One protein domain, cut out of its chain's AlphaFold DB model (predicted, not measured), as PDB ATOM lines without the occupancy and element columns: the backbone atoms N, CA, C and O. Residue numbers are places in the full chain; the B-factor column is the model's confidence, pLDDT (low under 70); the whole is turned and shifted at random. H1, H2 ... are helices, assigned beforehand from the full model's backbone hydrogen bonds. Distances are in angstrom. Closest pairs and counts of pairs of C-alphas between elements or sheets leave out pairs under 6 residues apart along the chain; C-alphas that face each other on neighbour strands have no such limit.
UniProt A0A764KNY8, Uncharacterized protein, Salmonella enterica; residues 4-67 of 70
ATOM      1  N   ALA A   4     184.982 253.642 248.616       97.50
ATOM      2  CA  ALA A   4     184.722 255.047 248.320       97.50
ATOM      3  C   ALA A   4     183.569 255.605 249.169       97.50
ATOM      4  O   ALA A   4     183.674 256.710 249.698       97.50
ATOM      5  N   GLU A   5     182.497 254.828 249.345       98.12
ATOM      6  CA  GLU A   5     181.388 255.185 250.239       98.12
ATOM      7  C   GLU A   5     181.844 255.275 251.694       98.12
ATOM      8  O   GLU A   5     181.510 256.241 252.370       98.12
ATOM      9  N   THR A   6     182.649 254.310 252.152       97.94
ATOM     10  CA  THR A   6     183.215 254.298 253.509       97.94
ATOM     11  C   THR A   6     184.074 255.537 253.739       97.94
ATOM     12  O   THR A   6     183.846 256.249 254.708       97.94
ATOM     13  N   LYS A   7     184.998 255.859 252.819       98.44
ATOM     14  CA  LYS A   7     185.829 257.070 252.911       98.44
ATOM     15  C   LYS A   7     184.969 258.331 252.993       98.44
ATOM     16  O   LYS A   7     185.223 259.181 253.835       98.44
ATOM     17  N   ARG A   8     183.956 258.463 252.127       98.38
ATOM     18  CA  ARG A   8     183.069 259.639 252.113       98.38
ATOM     19  C   ARG A   8     182.298 259.778 253.423       98.38
ATOM     20  O   ARG A   8     182.210 260.880 253.948       98.38
ATOM     21  N   HIS A   9     181.742 258.681 253.921       97.94
ATOM     22  CA  HIS A   9     180.996 258.674 255.172       97.94
ATOM     23  C   HIS A   9     181.896 259.020 256.360       97.94
ATOM     24  O   HIS A   9     181.610 259.969 257.084       97.94
ATOM     25  N   LEU A  10     183.030 258.327 256.497       98.19
ATOM     26  CA  LEU A  10     183.979 258.567 257.580       98.19
ATOM     27  C   LEU A  10     184.621 259.952 257.515       98.19
ATOM     28  O   LEU A  10     184.960 260.486 258.559       98.19
ATOM     29  N   HIS A  11     184.742 260.562 256.334       98.50
ATOM     30  CA  HIS A  11     185.164 261.958 256.230       98.50
ATOM     31  C   HIS A  11     184.150 262.905 256.887       98.50
ATOM     32  O   HIS A  11     184.548 263.802 257.615       98.50
ATOM     33  N   GLY A  12     182.845 262.684 256.685       98.12
ATOM     34  CA  GLY A  12     181.804 263.452 257.378       98.12
ATOM     35  C   GLY A  12     181.885 263.279 258.896       98.12
ATOM     36  O   GLY A  12     181.955 264.262 259.626       98.12
ATOM     37  N   VAL A  13     181.997 262.028 259.348       98.06
ATOM     38  CA  VAL A  13     182.185 261.690 260.769       98.06
ATOM     39  C   VAL A  13     183.453 262.340 261.342       98.06
ATOM     40  O   VAL A  13     183.445 262.833 262.465       98.06
ATOM     41  N   TYR A  14     184.540 262.379 260.568       98.38
ATOM     42  CA  TYR A  14     185.794 263.015 260.965       98.38
ATOM     43  C   TYR A  14     185.652 264.527 261.145       98.38
ATOM     44  O   TYR A  14     186.149 265.067 262.127       98.38
ATOM     45  N   LEU A  15     184.955 265.205 260.227       98.19
ATOM     46  CA  LEU A  15     184.730 266.652 260.295       98.19
ATOM     47  C   LEU A  15     183.899 267.070 261.511       98.19
ATOM     48  O   LEU A  15     184.093 268.171 262.018       98.19
ATOM     49  N   GLU A  16     182.989 266.216 261.973       98.00
ATOM     50  CA  GLU A  16     182.264 266.425 263.230       98.00
ATOM     51  C   GLU A  16     183.180 266.149 264.428       98.00
ATOM     52  O   GLU A  16     183.356 267.007 265.289       98.00
ATOM     53  N   TRP A  17     183.846 264.991 264.436       98.06
ATOM     54  CA  TRP A  17     184.727 264.576 265.527       98.06
ATOM     55  C   TRP A  17     185.868 265.571 265.787       98.06
ATOM     56  O   TRP A  17     186.170 265.889 266.938       98.06
ATOM     57  N   ILE A  18     186.492 266.112 264.736       96.94
ATOM     58  CA  ILE A  18     187.658 266.996 264.860       96.94
ATOM     59  C   ILE A  18     187.322 268.364 265.469       96.94
ATOM     60  O   ILE A  18     188.208 269.001 266.033       96.94
ATOM     61  N   GLN A  19     186.061 268.807 265.414       96.12
ATOM     62  CA  GLN A  19     185.635 270.063 266.046       96.12
ATOM     63  C   GLN A  19     185.815 270.022 267.567       96.12
ATOM     64  O   GLN A  19     186.191 271.026 268.168       96.12
ATOM     65  N   GLU A  20     185.597 268.858 268.175       96.69
ATOM     66  CA  GLU A  20     185.746 268.641 269.618       96.69
ATOM     67  C   GLU A  20     187.138 268.108 269.994       96.69
ATOM     68  O   GLU A  20     187.539 268.174 271.153       96.69
ATOM     69  N   ASN A  21     187.888 267.589 269.017       96.50
ATOM     70  CA  ASN A  21     189.135 266.852 269.234       96.50
ATOM     71  C   ASN A  21     190.350 267.498 268.541       96.50
ATOM     72  O   ASN A  21     191.354 266.823 268.305       96.50
ATOM     73  N   MET A  22     190.284 268.798 268.231       94.38
ATOM     74  CA  MET A  22     191.316 269.540 267.489       94.38
ATOM     75  C   MET A  22     192.722 269.387 268.091       94.38
ATOM     76  O   MET A  22     193.687 269.148 267.364       94.38
ATOM     77  N   ASP A  23     192.836 269.441 269.416       93.75
ATOM     78  CA  ASP A  23     194.120 269.381 270.129       93.75
ATOM     79  C   ASP A  23     194.554 267.950 270.488       93.75
ATOM     80  O   ASP A  23     195.581 267.744 271.133       93.75
ATOM     81  N   THR A  24     193.796 266.935 270.061       94.00
ATOM     82  CA  THR A  24     194.121 265.530 270.333       94.00
ATOM     83  C   THR A  24     195.436 265.149 269.660       94.00
ATOM     84  O   THR A  24     195.605 265.332 268.448       94.00
ATOM     85  N   SER A  25     196.364 264.597 270.438       90.31
ATOM     86  CA  SER A  25     197.562 263.926 269.929       90.31
ATOM     87  C   SER A  25     197.195 262.584 269.295       90.31
ATOM     88  O   SER A  25     196.233 261.946 269.713       90.31
ATOM     89  N   GLU A  26     197.977 262.119 268.318       94.38
ATOM     90  CA  GLU A  26     197.750 260.815 267.668       94.38
ATOM     91  C   GLU A  26     196.329 260.683 267.081       94.38
ATOM     92  O   GLU A  26     195.598 259.722 267.348       94.38
ATOM     93  N   LYS A  27     195.909 261.676 266.285       95.81
ATOM     94  CA  LYS A  27     194.554 261.752 265.711       95.81
ATOM     95  C   LYS A  27     194.173 260.498 264.926       95.81
ATOM     96  O   LYS A  27     193.019 260.090 264.975       95.81
ATOM     97  N   GLU A  28     195.119 259.855 264.246       97.00
ATOM     98  CA  GLU A  28     194.882 258.607 263.517       97.00
ATOM     99  C   GLU A  28     194.426 257.469 264.435       97.00
ATOM    100  O   GLU A  28     193.464 256.765 264.122       97.00
ATOM    101  N   LEU A  29     195.107 257.297 265.572       97.25
ATOM    102  CA  LEU A  29     194.789 256.262 266.552       97.25
ATOM    103  C   LEU A  29     193.496 256.595 267.294       97.25
ATOM    104  O   LEU A  29     192.626 255.735 267.432       97.25
ATOM    105  N   SER A  30     193.353 257.849 267.719       97.88
ATOM    106  CA  SER A  30     192.182 258.323 268.456       97.88
ATOM    107  C   SER A  30     190.907 258.224 267.619       97.88
ATOM    108  O   SER A  30     189.896 257.696 268.084       97.88
ATOM    109  N   PHE A  31     190.961 258.642 266.351       98.12
ATOM    110  CA  PHE A  31     189.817 258.537 265.451       98.12
ATOM    111  C   PHE A  31     189.494 257.084 265.090       98.12
ATOM    112  O   PHE A  31     188.322 256.719 265.038       98.12
ATOM    113  N   TYR A  32     190.506 256.227 264.898       98.12
ATOM    114  CA  TYR A  32     190.271 254.792 264.724       98.12
ATOM    115  C   TYR A  32     189.551 254.189 265.939       98.12
ATOM    116  O   TYR A  32     188.553 253.487 265.778       98.12
ATOM    117  N   GLY A  33     190.012 254.512 267.151       97.81
ATOM    118  CA  GLY A  33     189.365 254.096 268.394       97.81
ATOM    119  C   GLY A  33     187.911 254.559 268.475       97.81
ATOM    120  O   GLY A  33     187.047 253.774 268.856       97.81
ATOM    121  N   TYR A  34     187.621 255.790 268.054       98.00
ATOM    122  CA  TYR A  34     186.255 256.303 267.976       98.00
ATOM    123  C   TYR A  34     185.389 255.493 266.997       98.00
ATOM    124  O   TYR A  34     184.347 254.969 267.392       98.00
ATOM    125  N   ILE A  35     185.833 255.313 265.748       97.62
ATOM    126  CA  ILE A  35     185.011 254.635 264.733       97.62
ATOM    127  C   ILE A  35     184.838 253.141 265.007       97.62
ATOM    128  O   ILE A  35     183.802 252.582 264.662       97.62
ATOM    129  N   PHE A  36     185.814 252.499 265.655       97.12
ATOM    130  CA  PHE A  36     185.749 251.087 266.034       97.12
ATOM    131  C   PHE A  36     184.577 250.787 266.982       97.12
ATOM    132  O   PHE A  36     184.041 249.681 266.976       97.12
ATOM    133  N   HIS A  37     184.153 251.779 267.771       96.69
ATOM    134  CA  HIS A  37     183.027 251.662 268.698       96.69
ATOM    135  C   HIS A  37     181.688 252.124 268.100       96.69
ATOM    136  O   HIS A  37     180.672 252.094 268.798       96.69
ATOM    137  N   LEU A  38     181.648 252.531 266.824       95.56
ATOM    138  CA  LEU A  38     180.393 252.871 266.160       95.56
ATOM    139  C   LEU A  38     179.556 251.609 265.886       95.56
ATOM    140  O   LEU A  38     180.096 250.563 265.510       95.56
ATOM    141  N   PRO A  39     178.220 251.685 266.030       94.31
ATOM    142  CA  PRO A  39     177.338 250.525 265.890       94.31
ATOM    143  C   PRO A  39     177.341 249.921 264.476       94.31
ATOM    144  O   PRO A  39     177.048 248.739 264.303       94.31
ATOM    145  N   ASP A  40     177.677 250.710 263.460       93.44
ATOM    146  CA  ASP A  40     177.703 250.324 262.052       93.44
ATOM    147  C   ASP A  40     179.109 249.992 261.528       93.44
ATOM    148  O   ASP A  40     179.267 249.742 260.330       93.44
ATOM    149  N   PHE A  41     180.117 249.896 262.404       96.06
ATOM    150  CA  PHE A  41     181.511 249.661 262.012       96.06
ATOM    151  C   PHE A  41     181.693 248.441 261.094       96.06
ATOM    152  O   PHE A  41     182.433 248.480 260.110       96.06
ATOM    153  N   SER A  42     180.946 247.360 261.344       95.81
ATOM    154  CA  SER A  42     180.999 246.119 260.551       95.81
ATOM    155  C   SER A  42     180.555 246.290 259.085       95.81
ATOM    156  O   SER A  42     180.832 245.438 258.227       95.81
ATOM    157  N   THR A  43     179.891 247.404 258.765       95.94
ATOM    158  CA  THR A  43     179.435 247.755 257.413       95.94
ATOM    159  C   THR A  43     180.500 248.483 256.584       95.94
ATOM    160  O   THR A  43     180.408 248.499 255.345       95.94
ATOM    161  N   PHE A  44     181.527 249.030 257.245       96.94
ATOM    162  CA  PHE A  44     182.630 249.750 256.621       96.94
ATOM    163  C   PHE A  44     183.525 248.806 255.817       96.94
ATOM    164  O   PHE A  44     183.677 247.613 256.109       96.94
ATOM    165  N   ARG A  45     184.098 249.328 254.730       96.69
ATOM    166  CA  ARG A  45     185.014 248.590 253.853       96.69
ATOM    167  C   ARG A  45     186.265 249.421 253.602       96.69
ATOM    168  O   ARG A  45     186.216 250.439 252.924       96.69
ATOM    169  N   PHE A  46     187.400 248.941 254.097       95.56
ATOM    170  CA  PHE A  46     188.687 249.641 254.017       95.56
ATOM    171  C   PHE A  46     189.539 249.215 252.804       95.56
ATOM    172  O   PHE A  46     190.482 249.898 252.404       95.56
ATOM    173  N   GLY A  47     189.144 248.141 252.114       93.31
ATOM    174  CA  GLY A  47     189.881 247.579 250.982       93.31
ATOM    175  C   GLY A  47     190.896 246.534 251.438       93.31
ATOM    176  O   GLY A  47     190.610 245.774 252.353       93.31
ATOM    177  N   ALA A  48     192.049 246.468 250.765       91.25
ATOM    178  CA  ALA A  48     193.071 245.450 251.028       91.25
ATOM    179  C   ALA A  48     193.976 245.753 252.240       91.25
ATOM    180  O   ALA A  48     194.627 244.848 252.750       91.25
ATOM    181  N   ALA A  49     194.040 247.012 252.682       90.56
ATOM    182  CA  ALA A  49     194.747 247.389 253.902       90.56
ATOM    183  C   ALA A  49     193.908 247.039 255.140       90.56
ATOM    184  O   ALA A  49     192.682 246.932 255.046       90.56
ATOM    185  N   SER A  50     194.561 246.917 256.302       93.88
ATOM    186  CA  SER A  50     193.824 246.863 257.571       93.88
ATOM    187  C   SER A  50     192.981 248.127 257.763       93.88
ATOM    188  O   SER A  50     193.301 249.200 257.236       93.88
ATOM    189  N   ASP A  51     191.899 247.991 258.519       95.94
ATOM    190  CA  ASP A  51     191.013 249.086 258.910       95.94
ATOM    191  C   ASP A  51     191.771 250.245 259.559       95.94
ATOM    192  O   ASP A  51     191.619 251.394 259.134       95.94
ATOM    193  N   TYR A  52     192.665 249.944 260.500       96.94
ATOM    194  CA  TYR A  52     193.518 250.937 261.139       96.94
ATOM    195  C   TYR A  52     194.428 251.648 260.132       96.94
ATOM    196  O   TYR A  52     194.409 252.875 260.049       96.94
ATOM    197  N   GLN A  53     195.196 250.904 259.326       97.81
ATOM    198  CA  GLN A  53     196.121 251.514 258.359       97.81
ATOM    199  C   GLN A  53     195.389 252.423 257.374       97.81
ATOM    200  O   GLN A  53     195.851 253.526 257.082       97.81
ATOM    201  N   GLN A  54     194.239 251.976 256.870       98.06
ATOM    202  CA  GLN A  54     193.475 252.763 255.919       98.06
ATOM    203  C   GLN A  54     192.877 254.020 256.559       98.06
ATOM    204  O   GLN A  54     192.886 255.075 255.921       98.06
ATOM    205  N   THR A  55     192.391 253.912 257.798       97.94
ATOM    206  CA  THR A  55     191.873 255.045 258.577       97.94
ATOM    207  C   THR A  55     192.974 256.064 258.842       97.94
ATOM    208  O   THR A  55     192.785 257.244 258.566       97.94
ATOM    209  N   ALA A  56     194.156 255.617 259.271       98.00
ATOM    210  CA  ALA A  56     195.302 256.485 259.522       98.00
ATOM    211  C   ALA A  56     195.731 257.265 258.268       98.00
ATOM    212  O   ALA A  56     195.968 258.469 258.333       98.00
ATOM    213  N   MET A  57     195.774 256.606 257.104       98.00
ATOM    214  CA  MET A  57     196.060 257.282 255.833       98.00
ATOM    215  C   MET A  57     195.028 258.366 255.504       98.00
ATOM    216  O   MET A  57     195.404 259.438 255.040       98.00
ATOM    217  N   TRP A  58     193.740 258.097 255.732       98.19
ATOM    218  CA  TRP A  58     192.683 259.076 255.482       98.19
ATOM    219  C   TRP A  58     192.743 260.255 256.446       98.19
ATOM    220  O   TRP A  58     192.655 261.390 255.998       98.19
ATOM    221  N   VAL A  59     192.953 260.008 257.739       98.06
ATOM    222  CA  VAL A  59     193.070 261.074 258.744       98.06
ATOM    223  C   VAL A  59     194.240 262.007 258.429       98.06
ATOM    224  O   VAL A  59     194.073 263.221 258.509       98.06
ATOM    225  N   ARG A  60     195.393 261.476 257.997       97.31
ATOM    226  CA  ARG A  60     196.522 262.303 257.532       97.31
ATOM    227  C   ARG A  60     196.148 263.175 256.341       97.31
ATOM    228  O   ARG A  60     196.352 264.380 256.388       97.31
ATOM    229  N   GLU A  61     195.549 262.574 255.314       97.81
ATOM    230  CA  GLU A  61     195.088 263.291 254.119       97.81
ATOM    231  C   GLU A  61     194.101 264.417 254.480       97.81
ATOM    232  O   GLU A  61     194.199 265.525 253.959       97.81
ATOM    233  N   TRP A  62     193.159 264.156 255.388       98.12
ATOM    234  CA  TRP A  62     192.171 265.146 255.813       98.12
ATOM    235  C   TRP A  62     192.786 266.252 256.671       98.12
ATOM    236  O   TRP A  62     192.448 267.416 256.485       98.12
ATOM    237  N   ASN A  63     193.723 265.923 257.559       97.06
ATOM    238  CA  ASN A  63     194.465 266.922 258.327       97.06
ATOM    239  C   ASN A  63     195.261 267.865 257.428       97.06
ATOM    240  O   ASN A  63     195.175 269.079 257.601       97.06
ATOM    241  N   GLU A  64     195.959 267.324 256.427       95.94
ATOM    242  CA  GLU A  64     196.663 268.123 255.421       95.94
ATOM    243  C   GLU A  64     195.703 269.069 254.679       95.94
ATOM    244  O   GLU A  64     196.002 270.250 254.515       95.94
ATOM    245  N   GLN A  65     194.519 268.586 254.284       96.50
ATOM    246  CA  GLN A  65     193.491 269.398 253.613       96.50
ATOM    247  C   GLN A  65     192.906 270.499 254.509       96.50
ATOM    248  O   GLN A  65     192.527 271.557 254.008       96.50
ATOM    249  N   LEU A  66     192.830 270.256 255.817       94.94
ATOM    250  CA  LEU A  66     192.298 271.194 256.808       94.94
ATOM    251  C   LEU A  66     193.361 272.150 257.372       94.94
ATOM    252  O   LEU A  66     193.018 273.056 258.128       94.94
ATOM    253  N   GLY A  67     194.641 271.967 257.030       95.00
ATOM    254  CA  GLY A  67     195.744 272.735 257.617       95.00
ATOM    255  C   GLY A  67     195.995 272.408 259.093       95.00
ATOM    256  O   GLY A  67     196.555 273.228 259.821       95.00
TER     257      GLY A  67
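What this domain is: This is residues 4 to 67 of the 70 residues of an uncharacterized protein of Salmonella enterica (UniProt A0A764KNY8). Look first at the longest helix, H1, kinked by 32 degrees near residue 15; with H2 and H3 it makes a small triangle of three helices set at steep tilts to one another. The shorter H2 packs on H3, and residues 37 to 50 pass round one end of the body to join these two. The printed part has 64 residues with three named helices, in the order H1, H2, H3, and no named strand; its class is all helix. It is compact, with a radius of gyration of the C-alphas of 10.9 A, and rounded, spanning 28 by 22 by 18 A.

Where its parts are: Find C-alpha 4 at (184.722, 255.047, 248.320); from there H1, residues 4 to 21, runs 24.4 A to C-alpha 21 at (189.135, 266.852, 269.234). H2 is residues 27 to 36, 13.8 A long. H3, residues 51 to 66, runs 22.2 A and ends at C-alpha 66, (192.298, 271.194, 256.808).

How they stand to each other: Start from H1, whose residues 7 to 14 alone only just touch H3, at its residues 58 to 62 alone, with 3 pairs of C-alphas within 8 A. Their closest C-alphas, of Lys 7 and Trp 58, are 7.6 A apart; the two helices run the same way at a steep tilt of 63 degrees. H1 and H2 are close but not clearly touching: their closest C-alphas, of Tyr 14 and Phe 31, are 7.5 A apart, and they run opposite ways at a steep tilt of 66 degrees. Look next at Glu 28 and Ala 56, the closest C-alphas of H2 and H3, 4.5 A apart; these helices touch and run opposite ways at a steep tilt of 52 degrees. In H2 and H3 every O i to N i+4 pair is within hydrogen-bond range; in H1 12 of 14 are.

The domain as a whole: The two C-alphas farthest apart, of Asp 23 and Ala 48, are 30.6 A apart. The printed part has no cut. The link from H1 to H2 is tight, with 5 residues; that from H2 to H3 is long, with 14. The mean pLDDT of the printed part is 96.6, and no printed residue is under 70.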